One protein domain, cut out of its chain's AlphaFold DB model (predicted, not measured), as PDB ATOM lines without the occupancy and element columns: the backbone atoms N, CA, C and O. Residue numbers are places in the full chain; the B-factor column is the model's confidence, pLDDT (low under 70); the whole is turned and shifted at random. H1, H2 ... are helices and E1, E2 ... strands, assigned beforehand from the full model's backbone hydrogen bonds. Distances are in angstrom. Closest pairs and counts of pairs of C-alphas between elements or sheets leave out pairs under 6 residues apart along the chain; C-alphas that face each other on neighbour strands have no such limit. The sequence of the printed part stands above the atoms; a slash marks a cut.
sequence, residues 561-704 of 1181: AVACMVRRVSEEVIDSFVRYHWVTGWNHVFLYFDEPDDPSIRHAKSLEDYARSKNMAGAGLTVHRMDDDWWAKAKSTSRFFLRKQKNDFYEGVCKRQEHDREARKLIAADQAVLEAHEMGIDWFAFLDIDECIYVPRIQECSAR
ATOM      1  N   ALA A 561      22.012  31.551  28.139       96.44
ATOM      2  CA  ALA A 561      21.878  32.128  26.799       96.44
ATOM      3  C   ALA A 561      20.479  32.636  26.473       96.44
ATOM      4  O   ALA A 561      19.476  31.975  26.733       96.44
ATOM      5  N   VAL A 562      20.422  33.788  25.816       96.88
ATOM      6  CA  VAL A 562      19.185  34.346  25.277       96.88
ATOM      7  C   VAL A 562      19.230  34.329  23.755       96.88
ATOM      8  O   VAL A 562      20.252  34.636  23.149       96.88
ATOM      9  N   ALA A 563      18.120  33.986  23.116       97.56
ATOM     10  CA  ALA A 563      17.963  34.059  21.674       97.56
ATOM     11  C   ALA A 563      16.787  34.944  21.284       97.56
ATOM     12  O   ALA A 563      15.781  35.016  21.990       97.56
ATOM     13  N   CYS A 564      16.907  35.587  20.128       97.31
ATOM     14  CA  CYS A 564      15.871  36.444  19.588       97.31
ATOM     15  C   CYS A 564      15.821  36.370  18.058       97.31
ATOM     16  O   CYS A 564      16.861  36.308  17.399       97.31
ATOM     17  N   MET A 565      14.613  36.423  17.485       97.31
ATOM     18  CA  MET A 565      14.424  36.599  16.043       97.31
ATOM     19  C   MET A 565      14.158  38.071  15.703       97.31
ATOM     20  O   MET A 565      13.184  38.670  16.163       97.31
ATOM     21  N   VAL A 566      15.006  38.637  14.851       96.44
ATOM     22  CA  VAL A 566      15.090  40.062  14.525       96.44
ATOM     23  C   VAL A 566      14.623  40.309  13.091       96.44
ATOM     24  O   VAL A 566      14.912  39.527  12.183       96.44
ATOM     25  N   ARG A 567      13.883  41.402  12.873       95.06
ATOM     26  CA  ARG A 567      13.507  41.867  11.532       95.06
ATOM     27  C   ARG A 567      13.256  43.371  11.495       95.06
ATOM     28  O   ARG A 567      12.358  43.857  12.179       95.06
ATOM     29  N   ARG A 568      13.984  44.072  10.629       94.62
ATOM     30  CA  ARG A 568      13.942  45.521  10.372       94.62
ATOM     31  C   ARG A 568      14.035  46.346  11.648       94.62
ATOM     32  O   ARG A 568      13.275  47.293  11.849       94.62
ATOM     33  N   VAL A 569      14.943  45.943  12.527       93.25
ATOM     34  CA  VAL A 569      15.171  46.600  13.813       93.25
ATOM     35  C   VAL A 569      16.311  47.602  13.665       93.25
ATOM     36  O   VAL A 569      17.244  47.372  12.900       93.25
ATOM     37  N   SER A 570      16.215  48.747  14.344       94.00
ATOM     38  CA  SER A 570      17.278  49.752  14.283       94.00
ATOM     39  C   SER A 570      18.522  49.281  15.038       94.00
ATOM     40  O   SER A 570      18.442  48.466  15.960       94.00
ATOM     41  N   GLU A 571      19.681  49.808  14.651       94.62
ATOM     42  CA  GLU A 571      20.968  49.453  15.257       94.62
ATOM     43  C   GLU A 571      20.981  49.720  16.772       94.62
ATOM     44  O   GLU A 571      21.495  48.912  17.540       94.62
ATOM     45  N   GLU A 572      20.324  50.792  17.225       91.81
ATOM     46  CA  GLU A 572      20.255  51.169  18.642       91.81
ATOM     47  C   GLU A 572      19.474  50.160  19.490       91.81
ATOM     48  O   GLU A 572      19.797  49.942  20.657       91.81
ATOM     49  N   VAL A 573      18.435  49.541  18.920       91.88
ATOM     50  CA  VAL A 573      17.655  48.518  19.626       91.88
ATOM     51  C   VAL A 573      18.467  47.232  19.751       91.88
ATOM     52  O   VAL A 573      18.418  46.598  20.801       91.88
ATOM     53  N   ILE A 574      19.250  46.873  18.728       94.88
ATOM     54  CA  ILE A 574      20.155  45.716  18.785       94.88
ATOM     55  C   ILE A 574      21.246  45.942  19.834       94.88
ATOM     56  O   ILE A 574      21.444  45.081  20.687       94.88
ATOM     57  N   ASP A 575      21.914  47.098  19.810       93.50
ATOM     58  CA  ASP A 575      22.960  47.442  20.782       93.50
ATOM     59  C   ASP A 575      22.410  47.432  22.214       93.50
ATOM     60  O   ASP A 575      23.003  46.821  23.105       93.50
ATOM     61  N   SER A 576      21.229  48.022  22.431       90.25
ATOM     62  CA  SER A 576      20.590  48.005  23.748       90.25
ATOM     63  C   SER A 576      20.214  46.590  24.194       90.25
ATOM     64  O   SER A 576      20.505  46.213  25.327       90.25
ATOM     65  N   PHE A 577      19.627  45.778  23.305       94.25
ATOM     66  CA  PHE A 577      19.253  44.397  23.616       94.25
ATOM     67  C   PHE A 577      20.476  43.563  24.011       94.25
ATOM     68  O   PHE A 577      20.456  42.902  25.048       94.25
ATOM     69  N   VAL A 578      21.557  43.624  23.228       94.38
ATOM     70  CA  VAL A 578      22.793  42.876  23.499       94.38
ATOM     71  C   VAL A 578      23.421  43.325  24.821       94.38
ATOM     72  O   VAL A 578      23.701  42.493  25.684       94.38
ATOM     73  N   ARG A 579      23.583  44.639  25.034       91.75
ATOM     74  CA  ARG A 579      24.188  45.174  26.265       91.75
ATOM     75  C   ARG A 579      23.357  44.875  27.503       91.75
ATOM     76  O   ARG A 579      23.925  44.532  28.535       91.75
ATOM     77  N   TYR A 580      22.035  45.000  27.415       92.06
ATOM     78  CA  TYR A 580      21.139  44.710  28.531       92.06
ATOM     79  C   TYR A 580      21.301  43.264  29.011       92.06
ATOM     80  O   TYR A 580      21.454  43.028  30.211       92.06
ATOM     81  N   HIS A 581      21.331  42.303  28.087       92.50
ATOM     82  CA  HIS A 581      21.456  40.891  28.443       92.50
ATOM     83  C   HIS A 581      22.856  40.554  28.968       92.50
ATOM     84  O   HIS A 581      22.973  39.895  29.997       92.50
ATOM     85  N   TRP A 582      23.925  41.094  28.380       91.19
ATOM     86  CA  TRP A 582      25.262  40.918  28.959       91.19
ATOM     87  C   TRP A 582      25.381  41.502  30.372       91.19
ATOM     88  O   TRP A 582      25.947  40.860  31.250       91.19
ATOM     89  N   VAL A 583      24.816  42.688  30.630       86.69
ATOM     90  CA  VAL A 583      24.870  43.301  31.969       86.69
ATOM     91  C   VAL A 583      24.023  42.539  32.990       86.69
ATOM     92  O   VAL A 583      24.369  42.509  34.166       86.69
ATOM     93  N   THR A 584      22.932  41.904  32.562       85.88
ATOM     94  CA  THR A 584      22.083  41.084  33.446       85.88
ATOM     95  C   THR A 584      22.624  39.669  33.671       85.88
ATOM     96  O   THR A 584      21.976  38.877  34.350       85.88
ATOM     97  N   GLY A 585      23.822  39.361  33.160       89.56
ATOM     98  CA  GLY A 585      24.528  38.104  33.417       89.56
ATOM     99  C   GLY A 585      24.312  37.018  32.364       89.56
ATOM    100  O   GLY A 585      24.715  35.883  32.593       89.56
ATOM    101  N   TRP A 586      23.708  37.324  31.210       93.19
ATOM    102  CA  TRP A 586      23.602  36.353  30.119       93.19
ATOM    103  C   TRP A 586      24.963  36.143  29.457       93.19
ATOM    104  O   TRP A 586      25.548  37.077  28.903       93.19
ATOM    105  N   ASN A 587      25.446  34.902  29.476       93.31
ATOM    106  CA  ASN A 587      26.732  34.518  28.904       93.31
ATOM    107  C   ASN A 587      26.731  34.537  27.380       93.31
ATOM    108  O   ASN A 587      27.782  34.716  26.776       93.31
ATOM    109  N   HIS A 588      25.583  34.338  26.733       96.00
ATOM    110  CA  HIS A 588      25.523  34.328  25.275       96.00
ATOM    111  C   HIS A 588      24.226  34.914  24.727       96.00
ATOM    112  O   HIS A 588      23.146  34.700  25.277       96.00
ATOM    113  N   VAL A 589      24.326  35.637  23.614       96.94
ATOM    114  CA  VAL A 589      23.177  36.186  22.888       96.94
ATOM    115  C   VAL A 589      23.159  35.617  21.467       96.94
ATOM    116  O   VAL A 589      24.139  35.737  20.738       96.94
ATOM    117  N   PHE A 590      22.043  35.027  21.041       98.00
ATOM    118  CA  PHE A 590      21.823  34.589  19.660       98.00
ATOM    119  C   PHE A 590      20.839  35.530  18.954       98.00
ATOM    120  O   PHE A 590      19.708  35.710  19.408       98.00
ATOM    121  N   LEU A 591      21.234  36.100  17.817       97.94
ATOM    122  CA  LEU A 591      20.362  36.940  16.989       97.94
ATOM    123  C   LEU A 591      20.094  36.257  15.648       97.94
ATOM    124  O   LEU A 591      21.016  36.073  14.857       97.94
ATOM    125  N   TYR A 592      18.836  35.912  15.373       98.25
ATOM    126  CA  TYR A 592      18.392  35.299  14.117       98.25
ATOM    127  C   TYR A 592      17.673  36.327  13.247       98.25
ATOM    128  O   TYR A 592      16.571  36.756  13.578       98.25
ATOM    129  N   PHE A 593      18.267  36.727  12.128       97.94
ATOM    130  CA  PHE A 593      17.676  37.714  11.225       97.94
ATOM    131  C   PHE A 593      16.753  37.050  10.200       97.94
ATOM    132  O   PHE A 593      17.229  36.383   9.283       97.94
ATOM    133  N   ASP A 594      15.441  37.276  10.348       97.19
ATOM    134  CA  ASP A 594      14.376  36.715   9.490       97.19
ATOM    135  C   ASP A 594      14.465  37.217   8.038       97.19
ATOM    136  O   ASP A 594      14.023  36.553   7.105       97.19
ATOM    137  N   GLU A 595      15.016  38.417   7.845       97.19
ATOM    138  CA  GLU A 595      15.270  39.011   6.534       97.19
ATOM    139  C   GLU A 595      16.788  38.999   6.300       97.19
ATOM    140  O   GLU A 595      17.504  39.761   6.950       97.19
ATOM    141  N   PRO A 596      17.318  38.134   5.415       97.06
ATOM    142  CA  PRO A 596      18.760  37.962   5.272       97.06
ATOM    143  C   PRO A 596      19.459  39.235   4.775       97.06
ATOM    144  O   PRO A 596      20.644  39.417   5.022       97.06
ATOM    145  N   ASP A 597      18.748  40.142   4.114       97.12
ATOM    146  CA  ASP A 597      19.300  41.412   3.626       97.12
ATOM    147  C   ASP A 597      19.050  42.591   4.579       97.12
ATOM    148  O   ASP A 597      19.172  43.752   4.185       97.12
ATOM    149  N   ASP A 598      18.688  42.317   5.836       96.69
ATOM    150  CA  ASP A 598      18.467  43.356   6.837       96.69
ATOM    151  C   ASP A 598      19.755  44.176   7.070       96.69
ATOM    152  O   ASP A 598      20.791  43.614   7.442       96.69
ATOM    153  N   PRO A 599      19.732  45.511   6.871       95.12
ATOM    154  CA  PRO A 599      20.925  46.345   7.015       95.12
ATOM    155  C   PRO A 599      21.535  46.272   8.420       95.12
ATOM    156  O   PRO A 599      22.751  46.410   8.567       95.12
ATOM    157  N   SER A 600      20.715  45.995   9.435       95.94
ATOM    158  CA  SER A 600      21.142  45.921  10.830       95.94
ATOM    159  C   SER A 600      21.998  44.682  11.152       95.94
ATOM    160  O   SER A 600      22.716  44.677  12.154       95.94
ATOM    161  N   ILE A 601      22.054  43.687  10.250       97.69
ATOM    162  CA  ILE A 601      22.998  42.554  10.330       97.69
ATOM    163  C   ILE A 601      24.444  43.051  10.362       97.69
ATOM    164  O   ILE A 601      25.264  42.495  11.091       97.69
ATOM    165  N   ARG A 602      24.773  44.109   9.607       96.88
ATOM    166  CA  ARG A 602      26.136  44.673   9.580       96.88
ATOM    167  C   ARG A 602      26.556  45.176  10.956       96.88
ATOM    168  O   ARG A 602      27.680  44.926  11.385       96.88
ATOM    169  N   HIS A 603      25.638  45.840  11.654       96.94
ATOM    170  CA  HIS A 603      25.864  46.326  13.009       96.94
ATOM    171  C   HIS A 603      26.005  45.167  14.002       96.94
ATOM    172  O   HIS A 603      26.976  45.113  14.753       96.94
ATOM    173  N   ALA A 604      25.093  44.192  13.958       97.12
ATOM    174  CA  ALA A 604      25.154  43.015  14.823       97.12
ATOM    175  C   ALA A 604      26.452  42.208  14.623       97.12
ATOM    176  O   ALA A 604      27.060  41.773  15.597       97.12
ATOM    177  N   LYS A 605      26.920  42.052  13.376       97.31
ATOM    178  CA  LYS A 605      28.204  41.401  13.066       97.31
ATOM    179  C   LYS A 605      29.403  42.184  13.596       97.31
ATOM    180  O   LYS A 605      30.309  41.576  14.146       97.31
ATOM    181  N   SER A 606      29.372  43.515  13.524       96.69
ATOM    182  CA  SER A 606      30.390  44.365  14.159       96.69
ATOM    183  C   SER A 606      30.460  44.139  15.677       96.69
ATOM    184  O   SER A 606      31.551  44.057  16.239       96.69
ATOM    185  N   LEU A 607      29.312  43.971  16.350       95.69
ATOM    186  CA  LEU A 607      29.262  43.624  17.777       95.69
ATOM    187  C   LEU A 607      29.785  42.204  18.057       95.69
ATOM    188  O   LEU A 607      30.469  41.997  19.057       95.69
ATOM    189  N   GLU A 608      29.497  41.235  17.183       96.25
ATOM    190  CA  GLU A 608      30.020  39.864  17.284       96.25
ATOM    191  C   GLU A 608      31.550  39.840  17.130       96.25
ATOM    192  O   GLU A 608      32.249  39.244  17.952       96.25
ATOM    193  N   ASP A 609      32.084  40.544  16.130       95.00
ATOM    194  CA  ASP A 609      33.525  40.685  15.911       95.00
ATOM    195  C   ASP A 609      34.193  41.438  17.069       95.00
ATOM    196  O   ASP A 609      35.294  41.085  17.502       95.00
ATOM    197  N   TYR A 610      33.516  42.444  17.630       91.44
ATOM    198  CA  TYR A 610      33.970  43.136  18.831       91.44
ATOM    199  C   TYR A 610      34.056  42.183  20.033       91.44
ATOM    200  O   TYR A 610      35.111  42.102  20.660       91.44
ATOM    201  N   ALA A 611      33.004  41.405  20.315       90.56
ATOM    202  CA  ALA A 611      32.994  40.428  21.407       90.56
ATOM    203  C   ALA A 611      34.104  39.374  21.244       90.56
ATOM    204  O   ALA A 611      34.821  39.063  22.200       90.56
ATOM    205  N   ARG A 612      34.304  38.887  20.009       90.31
ATOM    206  CA  ARG A 612      35.349  37.914  19.665       90.31
ATOM    207  C   ARG A 612      36.755  38.501  19.808       90.31
ATOM    208  O   ARG A 612      37.613  37.879  20.422       90.31
ATOM    209  N   SER A 613      36.995  39.701  19.278       90.00
ATOM    210  CA  SER A 613      38.314  40.357  19.324       90.00
ATOM    211  C   SER A 613      38.741  40.747  20.736       90.00
ATOM    212  O   SER A 613      39.930  40.753  21.046       90.00
ATOM    213  N   LYS A 614      37.779  41.054  21.609       85.56
ATOM    214  CA  LYS A 614      38.041  41.383  23.009       85.56
ATOM    215  C   LYS A 614      38.239  40.161  23.897       85.56
ATOM    216  O   LYS A 614      38.507  40.367  25.077       85.56
ATOM    217  N   ASN A 615      38.125  38.937  23.358       81.94
ATOM    218  CA  ASN A 615      38.074  37.704  24.147       81.94
ATOM    219  C   ASN A 615      37.187  37.919  25.381       81.94
ATOM    220  O   ASN A 615      37.639  37.682  26.498       81.94
ATOM    221  N   MET A 616      35.978  38.477  25.192       75.94
ATOM    222  CA  MET A 616      35.081  38.776  26.311       75.94
ATOM    223  C   MET A 616      34.776  37.467  27.022       75.94
ATOM    224  O   MET A 616      34.009  36.635  26.542       75.94
ATOM    225  N   ALA A 617      35.490  37.249  28.116       60.28
ATOM    226  CA  ALA A 617      35.712  35.915  28.615       60.28
ATOM    227  C   ALA A 617      34.473  35.483  29.385       60.28
ATOM    228  O   ALA A 617      34.361  35.728  30.566       60.28
ATOM    229  N   GLY A 618      33.504  34.917  28.682       63.72
ATOM    230  CA  GLY A 618      32.225  34.505  29.232       63.72
ATOM    231  C   GLY A 618      31.002  35.300  28.786       63.72
ATOM    232  O   GLY A 618      29.918  35.047  29.303       63.72
ATOM    233  N   ALA A 619      31.171  36.202  27.813       79.88
ATOM    234  CA  ALA A 619      30.090  36.875  27.100       79.88
ATOM    235  C   ALA A 619      30.287  36.705  25.583       79.88
ATOM    236  O   ALA A 619      31.268  37.191  25.021       79.88
ATOM    237  N   GLY A 620      29.363  36.018  24.915       93.50
ATOM    238  CA  GLY A 620      29.376  35.808  23.474       93.50
ATOM    239  C   GLY A 620      28.141  36.377  22.776       93.50
ATOM    240  O   GLY A 620      27.102  36.650  23.386       93.50
ATOM    241  N   LEU A 621      28.281  36.596  21.472       96.81
ATOM    242  CA  LEU A 621      27.207  36.976  20.562       96.81
ATOM    243  C   LEU A 621      27.361  36.148  19.288       96.81
ATOM    244  O   LEU A 621      28.446  36.106  18.715       96.81
ATOM    245  N   THR A 622      26.286  35.507  18.837       97.56
ATOM    246  CA  THR A 622      26.244  34.805  17.550       97.56
ATOM    247  C   THR A 622      25.138  35.385  16.693       97.56
ATOM    248  O   THR A 622      23.968  35.400  17.083       97.56
ATOM    249  N   VAL A 623      25.511  35.856  15.506       98.06
ATOM    250  CA  VAL A 623      24.569  36.435  14.550       98.06
ATOM    251  C   VAL A 623      24.320  35.465  13.403       98.06
ATOM    252  O   VAL A 623      25.223  35.162  12.617       98.06
ATOM    253  N   HIS A 624      23.069  35.036  13.273       98.12
ATOM    254  CA  HIS A 624      22.581  34.172  12.207       98.12
ATOM    255  C   HIS A 624      21.815  34.973  11.165       98.12
ATOM    256  O   HIS A 624      20.831  35.647  11.468       98.12
ATOM    257  N   ARG A 625      22.244  34.851   9.911       97.88
ATOM    258  CA  ARG A 625      21.486  35.292   8.742       97.88
ATOM    259  C   ARG A 625      20.626  34.114   8.296       97.88
ATOM    260  O   ARG A 625      21.188  33.079   7.970       97.88
ATOM    261  N   MET A 626      19.296  34.234   8.296       97.81
ATOM    262  CA  MET A 626      18.408  33.131   7.884       97.81
ATOM    263  C   MET A 626      18.308  33.034   6.349       97.81
ATOM    264  O   MET A 626      17.218  33.107   5.780       97.81
ATOM    265  N   ASP A 627      19.458  32.929   5.682       97.56
ATOM    266  CA  ASP A 627      19.586  32.721   4.239       97.56
ATOM    267  C   ASP A 627      19.433  31.238   3.853       97.56
ATOM    268  O   ASP A 627      19.126  30.382   4.688       97.56
ATOM    269  N   ASP A 628      19.586  30.932   2.563       97.81
ATOM    270  CA  ASP A 628      19.410  29.575   2.036       97.81
ATOM    271  C   ASP A 628      20.351  28.558   2.704       97.81
ATOM    272  O   ASP A 628      19.939  27.421   2.956       97.81
ATOM    273  N   ASP A 629      21.567  28.977   3.065       97.44
ATOM    274  CA  ASP A 629      22.558  28.134   3.738       97.44
ATOM    275  C   ASP A 629      22.136  27.831   5.180       97.44
ATOM    276  O   ASP A 629      22.150  26.670   5.611       97.44
ATOM    277  N   TRP A 630      21.672  28.843   5.922       97.81
ATOM    278  CA  TRP A 630      21.106  28.633   7.255       97.81
ATOM    279  C   TRP A 630      19.879  27.721   7.210       97.81
ATOM    280  O   TRP A 630      19.749  26.811   8.030       97.81
ATOM    281  N   TRP A 631      18.994  27.895   6.224       97.88
ATOM    282  CA  TRP A 631      17.828  27.028   6.052       97.88
ATOM    283  C   TRP A 631      18.204  25.600   5.672       97.88
ATOM    284  O   TRP A 631      17.530  24.666   6.114       97.88
ATOM    285  N   ALA A 632      19.257  25.398   4.879       97.81
ATOM    286  CA  ALA A 632      19.791  24.071   4.595       97.81
ATOM    287  C   ALA A 632      20.304  23.399   5.881       97.81
ATOM    288  O   ALA A 632      19.918  22.259   6.161       97.81
ATOM    289  N   LYS A 633      21.065  24.131   6.715       97.38
ATOM    290  CA  LYS A 633      21.504  23.668   8.044       97.38
ATOM    291  C   LYS A 633      20.298  23.320   8.919       97.38
ATOM    292  O   LYS A 633      20.173  22.169   9.332       97.38
ATOM    293  N   ALA A 634      19.359  24.247   9.108       97.38
ATOM    294  CA  ALA A 634      18.176  24.054   9.944       97.38
ATOM    295  C   ALA A 634      17.311  22.868   9.483       97.38
ATOM    296  O   ALA A 634      16.826  22.105  10.315       97.38
ATOM    297  N   LYS A 635      17.158  22.651   8.167       97.69
ATOM    298  CA  LYS A 635      16.467  21.475   7.604       97.69
ATOM    299  C   LYS A 635      17.146  20.155   7.963       97.69
ATOM    300  O   LYS A 635      16.455  19.153   8.136       97.69
ATOM    301  N   SER A 636      18.472  20.155   8.060       97.50
ATOM    302  CA  SER A 636      19.256  18.963   8.389       97.50
ATOM    303  C   SER A 636      19.363  18.691   9.895       97.50
ATOM    304  O   SER A 636      19.445  17.530  10.283       97.50
ATOM    305  N   THR A 637      19.319  19.724  10.744       97.25
ATOM    306  CA  THR A 637      19.588  19.598  12.189       97.25
ATOM    307  C   THR A 637      18.357  19.783  13.076       97.25
ATOM    308  O   THR A 637      18.272  19.156  14.131       97.25
ATOM    309  N   SER A 638      17.382  20.616  12.691       97.19
ATOM    310  CA  SER A 638      16.252  20.928  13.574       97.19
ATOM    311  C   SER A 638      15.359  19.712  13.802       97.19
ATOM    312  O   SER A 638      14.958  18.992  12.877       97.19
ATOM    313  N   ARG A 639      14.951  19.536  15.061       97.19
ATOM    314  CA  ARG A 639      14.029  18.482  15.492       97.19
ATOM    315  C   ARG A 639      12.689  18.565  14.761       97.19
ATOM    316  O   ARG A 639      12.076  17.518  14.554       97.19
ATOM    317  N   PHE A 640      12.259  19.757  14.334       97.38
ATOM    318  CA  PHE A 640      11.037  19.946  13.546       97.38
ATOM    319  C   PHE A 640      11.088  19.181  12.216       97.38
ATOM    320  O   PHE A 640      10.165  18.426  11.911       97.38
ATOM    321  N   PHE A 641      12.186  19.288  11.460       97.38
ATOM    322  CA  PHE A 641      12.323  18.573  10.188       97.38
ATOM    323  C   PHE A 641      12.641  17.093  10.388       97.38
ATOM    324  O   PHE A 641      12.005  16.245   9.758       97.38
ATOM    325  N   LEU A 642      13.544  16.765  11.318       96.62
ATOM    326  CA  LEU A 642      13.923  15.377  11.611       96.62
ATOM    327  C   LEU A 642      12.741  14.531  12.105       96.62
ATOM    328  O   LEU A 642      12.704  13.316  11.908       96.62
ATOM    329  N   ARG A 643      11.757  15.158  12.760       96.38
ATOM    330  CA  ARG A 643      10.569  14.487  13.311       96.38
ATOM    331  C   ARG A 643       9.285  14.853  12.576       96.38
ATOM    332  O   ARG A 643       8.210  14.521  13.071       96.38
ATOM    333  N   LYS A 644       9.381  15.453  11.386       95.31
ATOM    334  CA  LYS A 644       8.236  15.902  10.580       95.31
ATOM    335  C   LYS A 644       7.152  14.827  10.415       95.31
ATOM    336  O   LYS A 644       5.975  15.141  10.481       95.31
ATOM    337  N   GLN A 645       7.540  13.562  10.237       94.50
ATOM    338  CA  GLN A 645       6.609  12.438  10.038       94.50
ATOM    339  C   GLN A 645       6.013  11.867  11.338       94.50
ATOM    340  O   GLN A 645       5.135  11.013  11.280       94.50
ATOM    341  N   LYS A 646       6.510  12.275  12.513       91.75
ATOM    342  CA  LYS A 646       6.120  11.685  13.805       91.75
ATOM    343  C   LYS A 646       4.953  12.406  14.480       91.75
ATOM    344  O   LYS A 646       4.360  11.837  15.390       91.75
ATOM    345  N   ASN A 647       4.681  13.661  14.118       93.19
ATOM    346  CA  ASN A 647       3.689  14.496  14.794       93.19
ATOM    347  C   ASN A 647       3.160  15.589  13.851       93.19
ATOM    348  O   ASN A 647       3.955  16.345  13.285       93.19
ATOM    349  N   ASP A 648       1.835  15.717  13.759       94.69
ATOM    350  CA  ASP A 648       1.135  16.743  12.974       94.69
ATOM    351  C   ASP A 648       1.569  18.169  13.343       94.69
ATOM    352  O   ASP A 648       1.601  19.056  12.491       94.69
ATOM    353  N   PHE A 649       1.967  18.407  14.598       95.44
ATOM    354  CA  PHE A 649       2.526  19.686  15.030       95.44
ATOM    355  C   PHE A 649       3.846  20.008  14.316       95.44
ATOM    356  O   PHE A 649       3.997  21.106  13.781       95.44
ATOM    357  N   TYR A 650       4.786  19.055  14.260       96.31
ATOM    358  CA  TYR A 650       6.067  19.248  13.570       96.31
ATOM    359  C   TYR A 650       5.861  19.426  12.069       96.31
ATOM    360  O   TYR A 650       6.438  20.330  11.463       96.31
ATOM    361  N   GLU A 651       4.974  18.623  11.484       96.81
ATOM    362  CA  GLU A 651       4.594  18.778  10.087       96.81
ATOM    363  C   GLU A 651       3.982  20.157   9.807       96.81
ATOM    364  O   GLU A 651       4.350  20.810   8.828       96.81
ATOM    365  N   GLY A 652       3.097  20.623  10.690       96.88
ATOM    366  CA  GLY A 652       2.447  21.924  10.606       96.88
ATOM    367  C   GLY A 652       3.415  23.099  10.734       96.88
ATOM    368  O   GLY A 652       3.223  24.107  10.056       96.88
ATOM    369  N   VAL A 653       4.460  22.996  11.559       97.56
ATOM    370  CA  VAL A 653       5.524  24.015  11.633       97.56
ATOM    371  C   VAL A 653       6.344  24.021  10.339       97.56
ATOM    372  O   VAL A 653       6.443  25.063   9.692       97.56
ATOM    373  N   CYS A 654       6.826  22.863   9.873       97.31
ATOM    374  CA  CYS A 654       7.606  22.772   8.632       97.31
ATOM    375  C   CYS A 654       6.827  23.229   7.387       97.31
ATOM    376  O   CYS A 654       7.415  23.819   6.486       97.31
ATOM    377  N   LYS A 655       5.518  22.949   7.303       97.12
ATOM    378  CA  LYS A 655       4.664  23.383   6.179       97.12
ATOM    379  C   LYS A 655       4.428  24.893   6.172       97.12
ATOM    380  O   LYS A 655       4.249  25.467   5.106       97.12
ATOM    381  N   ARG A 656       4.386  25.531   7.346       97.19
ATOM    382  CA  ARG A 656       4.032  26.951   7.478       97.19
ATOM    383  C   ARG A 656       5.227  27.895   7.457       97.19
ATOM    384  O   ARG A 656       5.023  29.073   7.195       97.19
ATOM    385  N   GLN A 657       6.450  27.413   7.676       96.12
ATOM    386  CA  GLN A 657       7.651  28.252   7.808       96.12
ATOM    387  C   GLN A 657       7.854  29.286   6.683       96.12
ATOM    388  O   GLN A 657       8.317  30.392   6.943       96.12
ATOM    389  N   GLU A 658       7.474  28.974   5.440       92.81
ATOM    390  CA  GLU A 658       7.662  29.883   4.298       92.81
ATOM    391  C   GLU A 658       6.802  31.152   4.408       92.81
ATOM    392  O   GLU A 658       7.142  32.196   3.854       92.81
ATOM    393  N   HIS A 659       5.695  31.099   5.153       94.56
ATOM    394  CA  HIS A 659       4.710  32.184   5.215       94.56
ATOM    395  C   HIS A 659       4.387  32.638   6.641       94.56
ATOM    396  O   HIS A 659       3.954  33.771   6.840       94.56
ATOM    397  N   ASP A 660       4.638  31.798   7.640       95.69
ATOM    398  CA  ASP A 660       4.301  32.041   9.037       95.69
ATOM    399  C   ASP A 660       5.546  32.399   9.854       95.69
ATOM    400  O   ASP A 660       6.478  31.604  10.002       95.69
ATOM    401  N   ARG A 661       5.534  33.612  10.413       94.50
ATOM    402  CA  ARG A 661       6.595  34.126  11.283       94.50
ATOM    403  C   ARG A 661       6.769  33.253  12.527       94.50
ATOM    404  O   ARG A 661       7.901  33.017  12.929       94.50
ATOM    405  N   GLU A 662       5.683  32.761  13.120       94.56
ATOM    406  CA  GLU A 662       5.752  31.969  14.355       94.56
ATOM    407  C   GLU A 662       6.378  30.594  14.104       94.56
ATOM    408  O   GLU A 662       7.187  30.118  14.897       94.56
ATOM    409  N   ALA A 663       6.103  29.987  12.946       97.12
ATOM    410  CA  ALA A 663       6.772  28.756  12.538       97.12
ATOM    411  C   ALA A 663       8.292  28.950  12.381       97.12
ATOM    412  O   ALA A 663       9.064  28.102  12.826       97.12
ATOM    413  N   ARG A 664       8.737  30.083  11.814       97.44
ATOM    414  CA  ARG A 664      10.171  30.409  11.710       97.44
ATOM    415  C   ARG A 664      10.812  30.680  13.069       97.44
ATOM    416  O   ARG A 664      11.900  30.162  13.312       97.44
ATOM    417  N   LYS A 665      10.120  31.385  13.975       96.44
ATOM    418  CA  LYS A 665      10.572  31.577  15.367       96.44
ATOM    419  C   LYS A 665      10.811  30.248  16.072       96.44
ATOM    420  O   LYS A 665      11.846  30.081  16.700       96.44
ATOM    421  N   LEU A 666       9.887  29.292  15.945       96.94
ATOM    422  CA  LEU A 666      10.030  27.973  16.568       96.94
ATOM    423  C   LEU A 666      11.252  27.208  16.043       96.94
ATOM    424  O   LEU A 666      11.950  26.567  16.826       96.94
ATOM    425  N   ILE A 667      11.538  27.297  14.742       98.06
ATOM    426  CA  ILE A 667      12.719  26.660  14.141       98.06
ATOM    427  C   ILE A 667      14.006  27.362  14.593       98.06
ATOM    428  O   ILE A 667      14.969  26.682  14.943       98.06
ATOM    429  N   ALA A 668      14.020  28.698  14.644       97.69
ATOM    430  CA  ALA A 668      15.150  29.468  15.163       97.69
ATOM    431  C   ALA A 668      15.418  29.162  16.646       97.69
ATOM    432  O   ALA A 668      16.560  28.922  17.022       97.69
ATOM    433  N   ALA A 669      14.371  29.079  17.471       97.31
ATOM    434  CA  ALA A 669      14.475  28.692  18.875       97.31
ATOM    435  C   ALA A 669      15.043  27.276  19.037       97.31
ATOM    436  O   ALA A 669      15.890  27.045  19.892       97.31
ATOM    437  N   ASP A 670      14.618  26.329  18.197       97.69
ATOM    438  CA  ASP A 670      15.154  24.970  18.212       97.69
ATOM    439  C   ASP A 670      16.639  24.922  17.829       97.69
ATOM    440  O   ASP A 670      17.403  24.231  18.496       97.69
ATOM    441  N   GLN A 671      17.060  25.681  16.810       97.88
ATOM    442  CA  GLN A 671      18.481  25.812  16.462       97.88
ATOM    443  C   GLN A 671      19.290  26.432  17.600       97.88
ATOM    444  O   GLN A 671      20.355  25.925  17.928       97.88
ATOM    445  N   ALA A 672      18.766  27.477  18.232       96.31
ATOM    446  CA  ALA A 672      19.429  28.151  19.338       96.31
ATOM    447  C   ALA A 672      19.613  27.235  20.553       96.31
ATOM    448  O   ALA A 672      20.662  27.261  21.182       96.31
ATOM    449  N   VAL A 673      18.631  26.377  20.848       96.12
ATOM    450  CA  VAL A 673      18.751  25.348  21.894       96.12
ATOM    451  C   VAL A 673      19.831  24.322  21.545       96.12
ATOM    452  O   VAL A 673      20.580  23.920  22.430       96.12
ATOM    453  N   LEU A 674      19.917  23.886  20.283       95.56
ATOM    454  CA  LEU A 674      20.953  22.942  19.848       95.56
ATOM    455  C   LEU A 674      22.350  23.562  19.959       95.56
ATOM    456  O   LEU A 674      23.243  22.936  20.518       95.56
ATOM    457  N   GLU A 675      22.519  24.803  19.507       95.38
ATOM    458  CA  GLU A 675      23.797  25.516  19.594       95.38
ATOM    459  C   GLU A 675      24.179  25.834  21.044       95.38
ATOM    460  O   GLU A 675      25.314  25.598  21.441       95.38
ATOM    461  N   ALA A 676      23.233  26.286  21.874       93.62
ATOM    462  CA  ALA A 676      23.464  26.483  23.305       93.62
ATOM    463  C   ALA A 676      23.910  25.178  23.987       93.62
ATOM    464  O   ALA A 676      24.840  25.187  24.792       93.62
ATOM    465  N   HIS A 677      23.308  24.044  23.619       91.44
ATOM    466  CA  HIS A 677      23.701  22.737  24.137       91.44
ATOM    467  C   HIS A 677      25.110  22.318  23.682       91.44
ATOM    468  O   HIS A 677      25.892  21.851  24.503       91.44
ATOM    469  N   GLU A 678      25.466  22.536  22.411       92.44
ATOM    470  CA  GLU A 678      26.826  22.299  21.886       92.44
ATOM    471  C   GLU A 678      27.887  23.179  22.572       92.44
ATOM    472  O   GLU A 678      29.052  22.791  22.684       92.44
ATOM    473  N   MET A 679      27.477  24.354  23.056       90.62
ATOM    474  CA  MET A 679      28.305  25.276  23.834       90.62
ATOM    475  C   MET A 679      28.350  24.946  25.338       90.62
ATOM    476  O   MET A 679      29.056  25.627  26.079       90.62
ATOM    477  N   GLY A 680      27.608  23.928  25.792       89.56
ATOM    478  CA  GLY A 680      27.476  23.554  27.205       89.56
ATOM    479  C   GLY A 680      26.808  24.623  28.072       89.56
ATOM    480  O   GLY A 680      27.188  24.816  29.219       89.56
ATOM    481  N   ILE A 681      25.831  25.337  27.513       90.69
ATOM    482  CA  ILE A 681      25.023  26.332  28.220       90.69
ATOM    483  C   ILE A 681      23.862  25.620  28.930       90.69
ATOM    484  O   ILE A 681      23.086  24.902  28.298       90.69
ATOM    485  N   ASP A 682      23.728  25.842  30.237       87.12
ATOM    486  CA  ASP A 682      22.736  25.196  31.103       87.12
ATOM    487  C   ASP A 682      21.309  25.729  30.917       87.12
ATOM    488  O   ASP A 682      20.345  24.961  30.927       87.12
ATOM    489  N   TRP A 683      21.156  27.048  30.764       90.12
ATOM    490  CA  TRP A 683      19.854  27.711  30.697       90.12
ATOM    491  C   TRP A 683      19.697  28.523  29.424       90.12
ATOM    492  O   TRP A 683      20.598  29.237  28.987       90.12
ATOM    493  N   PHE A 684      18.493  28.467  28.864       93.81
ATOM    494  CA  PHE A 684      18.173  29.105  27.600       93.81
ATOM    495  C   PHE A 684      16.817  29.812  27.659       93.81
ATOM    496  O   PHE A 684      15.824  29.217  28.086       93.81
ATOM    497  N   ALA A 685      16.755  31.049  27.170       94.56
ATOM    498  CA  ALA A 685      15.506  31.768  26.940       94.56
ATOM    499  C   ALA A 685      15.397  32.237  25.489       94.56
ATOM    500  O   ALA A 685      16.362  32.710  24.899       94.56
ATOM    501  N   PHE A 686      14.195  32.160  24.923       95.38
ATOM    502  CA  PHE A 686      13.884  32.763  23.631       95.38
ATOM    503  C   PHE A 686      12.910  33.917  23.855       95.38
ATOM    504  O   PHE A 686      11.791  33.684  24.313       95.38
ATOM    505  N   LEU A 687      13.340  35.140  23.553       93.62
ATOM    506  CA  LEU A 687      12.575  36.364  23.789       93.62
ATOM    507  C   LEU A 687      12.313  37.077  22.465       93.62
ATOM    508  O   LEU A 687      13.175  37.114  21.584       93.62
ATOM    509  N   ASP A 688      11.133  37.673  22.324       89.56
ATOM    510  CA  ASP A 688      10.885  38.585  21.214       89.56
ATOM    511  C   ASP A 688      11.597  39.927  21.472       89.56
ATOM    512  O   ASP A 688      11.659  40.414  22.601       89.56
ATOM    513  N   ILE A 689      12.153  40.546  20.424       85.31
ATOM    514  CA  ILE A 689      12.982  41.758  20.584       85.31
ATOM    515  C   ILE A 689      12.197  42.934  21.173       85.31
ATOM    516  O   ILE A 689      12.782  43.807  21.802       85.31
ATOM    517  N   ASP A 690      10.874  42.957  20.984       79.62
ATOM    518  CA  ASP A 690       9.962  43.956  21.537       79.62
ATOM    519  C   ASP A 690       9.511  43.672  22.976       79.62
ATOM    520  O   ASP A 690       8.979  44.574  23.625       79.62
ATOM    521  N   GLU A 691       9.784  42.483  23.513       71.75
ATOM    522  CA  GLU A 691       9.490  42.132  24.907       71.75
ATOM    523  C   GLU A 691      10.556  42.661  25.892       71.75
ATOM    524  O   GLU A 691      10.360  42.569  27.101       71.75
ATOM    525  N   CYS A 692      11.653  43.267  25.410       59.03
ATOM    526  CA  CYS A 692      12.770  43.760  26.238       59.03
ATOM    527  C   CYS A 692      13.384  45.089  25.737       59.03
ATOM    528  O   CYS A 692      14.602  45.264  25.745       59.03
ATOM    529  N   ILE A 693      12.565  46.050  25.288       52.12
ATOM    530  CA  ILE A 693      13.077  47.334  24.775       52.12
ATOM    531  C   ILE A 693      13.172  48.386  25.885       52.12
ATOM    532  O   ILE A 693      12.169  48.953  26.320       52.12
ATOM    533  N   TYR A 694      14.406  48.740  26.248       51.69
ATOM    534  CA  TYR A 694      14.738  49.998  26.917       51.69
ATOM    535  C   TYR A 694      15.736  50.756  26.028       51.69
ATOM    536  O   TYR A 694      16.862  50.306  25.864       51.69
ATOM    537  N   VAL A 695      15.350  51.874  25.401       46.50
ATOM    538  CA  VAL A 695      16.256  52.661  24.530       46.50
ATOM    539  C   VAL A 695      16.492  54.037  25.152       46.50
ATOM    540  O   VAL A 695      15.723  54.971  24.908       46.50
ATOM    541  N   PRO A 696      17.528  54.211  25.986       42.88
ATOM    542  CA  PRO A 696      17.955  55.539  26.392       42.88
ATOM    543  C   PRO A 696      18.768  56.205  25.269       42.88
ATOM    544  O   PRO A 696      19.530  55.566  24.555       42.88
ATOM    545  N   ARG A 697      18.629  57.528  25.129       41.75
ATOM    546  CA  ARG A 697      19.294  58.348  24.094       41.75
ATOM    547  C   ARG A 697      20.818  58.486  24.243       41.75
ATOM    548  O   ARG A 697      21.436  59.153  23.421       41.75
ATOM    549  N   ILE A 698      21.411  57.953  25.308       44.66
ATOM    550  CA  ILE A 698      22.778  58.285  25.715       44.66
ATOM    551  C   ILE A 698      23.720  57.139  25.327       44.66
ATOM    552  O   ILE A 698      23.632  56.048  25.881       44.66
ATOM    553  N   GLN A 699      24.643  57.412  24.400       44.03
ATOM    554  CA  GLN A 699      25.708  56.508  23.935       44.03
ATOM    555  C   GLN A 699      26.871  56.369  24.947       44.03
ATOM    556  O   GLN A 699      28.034  56.291  24.560       44.03
ATOM    557  N   GLU A 700      26.608  56.381  26.254       40.78
ATOM    558  CA  GLU A 700      27.677  56.292  27.259       40.78
ATOM    559  C   GLU A 700      28.057  54.832  27.552       40.78
ATOM    560  O   GLU A 700      27.207  53.981  27.808       40.78
ATOM    561  N   CYS A 701      29.360  54.537  27.553       36.84
ATOM    562  CA  CYS A 701      29.935  53.193  27.717       36.84
ATOM    563  C   CYS A 701      29.882  52.633  29.158       36.84
ATOM    564  O   CYS A 701      30.617  51.700  29.470       36.84
ATOM    565  N   SER A 702      29.067  53.194  30.059       40.75
ATOM    566  CA  SER A 702      29.026  52.798  31.475       40.75
ATOM    567  C   SER A 702      27.643  52.293  31.880       40.75
ATOM    568  O   SER A 702      26.704  53.075  31.997       40.75
ATOM    569  N   ALA A 703      27.536  50.992  32.172       39.28
ATOM    570  CA  ALA A 703      26.303  50.351  32.631       39.28
ATOM    571  C   ALA A 703      25.778  50.930  33.967       39.28
ATOM    572  O   ALA A 703      24.575  51.110  34.146       39.28
ATOM    573  N   ARG A 704      26.671  51.321  34.891       36.34
ATOM    574  CA  ARG A 704      26.272  51.976  36.153       36.34
ATOM    575  C   ARG A 704      25.678  53.369  35.927       36.34
ATOM    576  O   ARG A 704      24.733  53.731  36.616       36.34
TER     577      ARG A 704
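What this domain is: This is residues 561 to 704 of the 1181 residues of an uncharacterized protein of Symbiodinium microadriaticum (UniProt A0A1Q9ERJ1). A small parallel sheet of four strands is sandwiched between helices: H1 and H2 cover one face, and the longest helix, H6, covers the other. Beyond H6, away from the sheet, H3, H4 and H5 form a helical end to the molecule, while the tail of residues 693 to 704, with no named element, lies at the other end of the long axis. The printed part has 144 residues, with seven named helices and four named strands in the order E1 H1 E2 H2 E3 H3 H4 H5 H6 E4 H7; the sheet's order is E3 E2 E1 E4, and the class is mixed, helices and strands. By its radius of gyration of the C-alphas, 15.6 A, the whole is compact, yet its outline is elongated, spanning 51 by 31 by 25 A.

How they stand to each other: Begin at the sheet, where E2, residues 588 to 593, and E1, residues 561 to 566, are parallel neighbours at 16 degrees; look for N 566 and O 592, 2.8 A apart, within hydrogen-bond range. On the other side of E2 runs the edge strand E3, residues 620 to 625, parallel at 13 degrees, with N 624 and O 591 at 2.8 A. The other edge strand is E4, residues 683 to 686, parallel to E1 at 14 degrees, with N 563 and O 685 at 2.8 A. On one face you find H1, residues 571 to 583, over E2 at a height over the sheet of 9.7 A; it runs along the strands, at 16 degrees to E2 on the local plane. On the same face, H2, residues 600 to 613, is over E3 at a height of 8.2 A, slantwise to the strands at 32 degrees to E3 on the local plane, only just past along. H1, with its residues 571 to 575 alone, touches H2, closest at the C-alphas of Glu 571 and Ser 600, 5.7 A, the same way at a steep tilt of 36 degrees, only just past shallow. E1, H1, E2 and E2, H2, E3 are strand-helix-strand units, parallel neighbour strands with a helix between, each with a right-handed crossover. On the opposite face is H6, residues 661 to 678, over E1 at a height of 7.8 A; with H1 and H2 it gives three layers, helices on both faces of a sheet. H5, residues 648 to 656, touches residues 663 to 666 of H6, the C-alphas of Val 653 and Ala 663 being closest at 5.0 A. H4, residues 639 to 642, touches H5, with the C-alphas of Phe 640 and Tyr 650 closest at 5.0 A. H3, residues 628 to 637, only just touches H6, with 3 pairs of C-alphas within 8 A, the closest being Ala 634 and Gln 671 at 6.8 A. H7, residues 689 to 692, only grazes the sheet with residues 689 to 690. In H1, H2, H3, H5 and H6 every O i to N i+4 pair is within hydrogen-bond range; H4 and H7 are too short for such a pair.

Where its parts are: Find C-alpha 561 at (21.878, 32.128, 26.799), where E1 begins; it runs 16.1 A to C-alpha 566. E2 measures 16.4 A and E3 16.7 A. H1 is 18.2 A long and H2 19.9 A. Find C-alpha 661 at (6.595, 34.126, 11.283); from there H6 runs 25.7 A to C-alpha 678 at (26.826, 22.299, 21.886). H7 ends at C-alpha 692, (12.770, 43.760, 26.238).

The domain as a whole: Look at Gln 645 and Glu 700 for the two C-alphas farthest apart, 51.6 A. The printed part has no cut, and no link is long. The mean pLDDT of the printed part is 89.4; residues 617 to 618 and 692 to 704 are under 70.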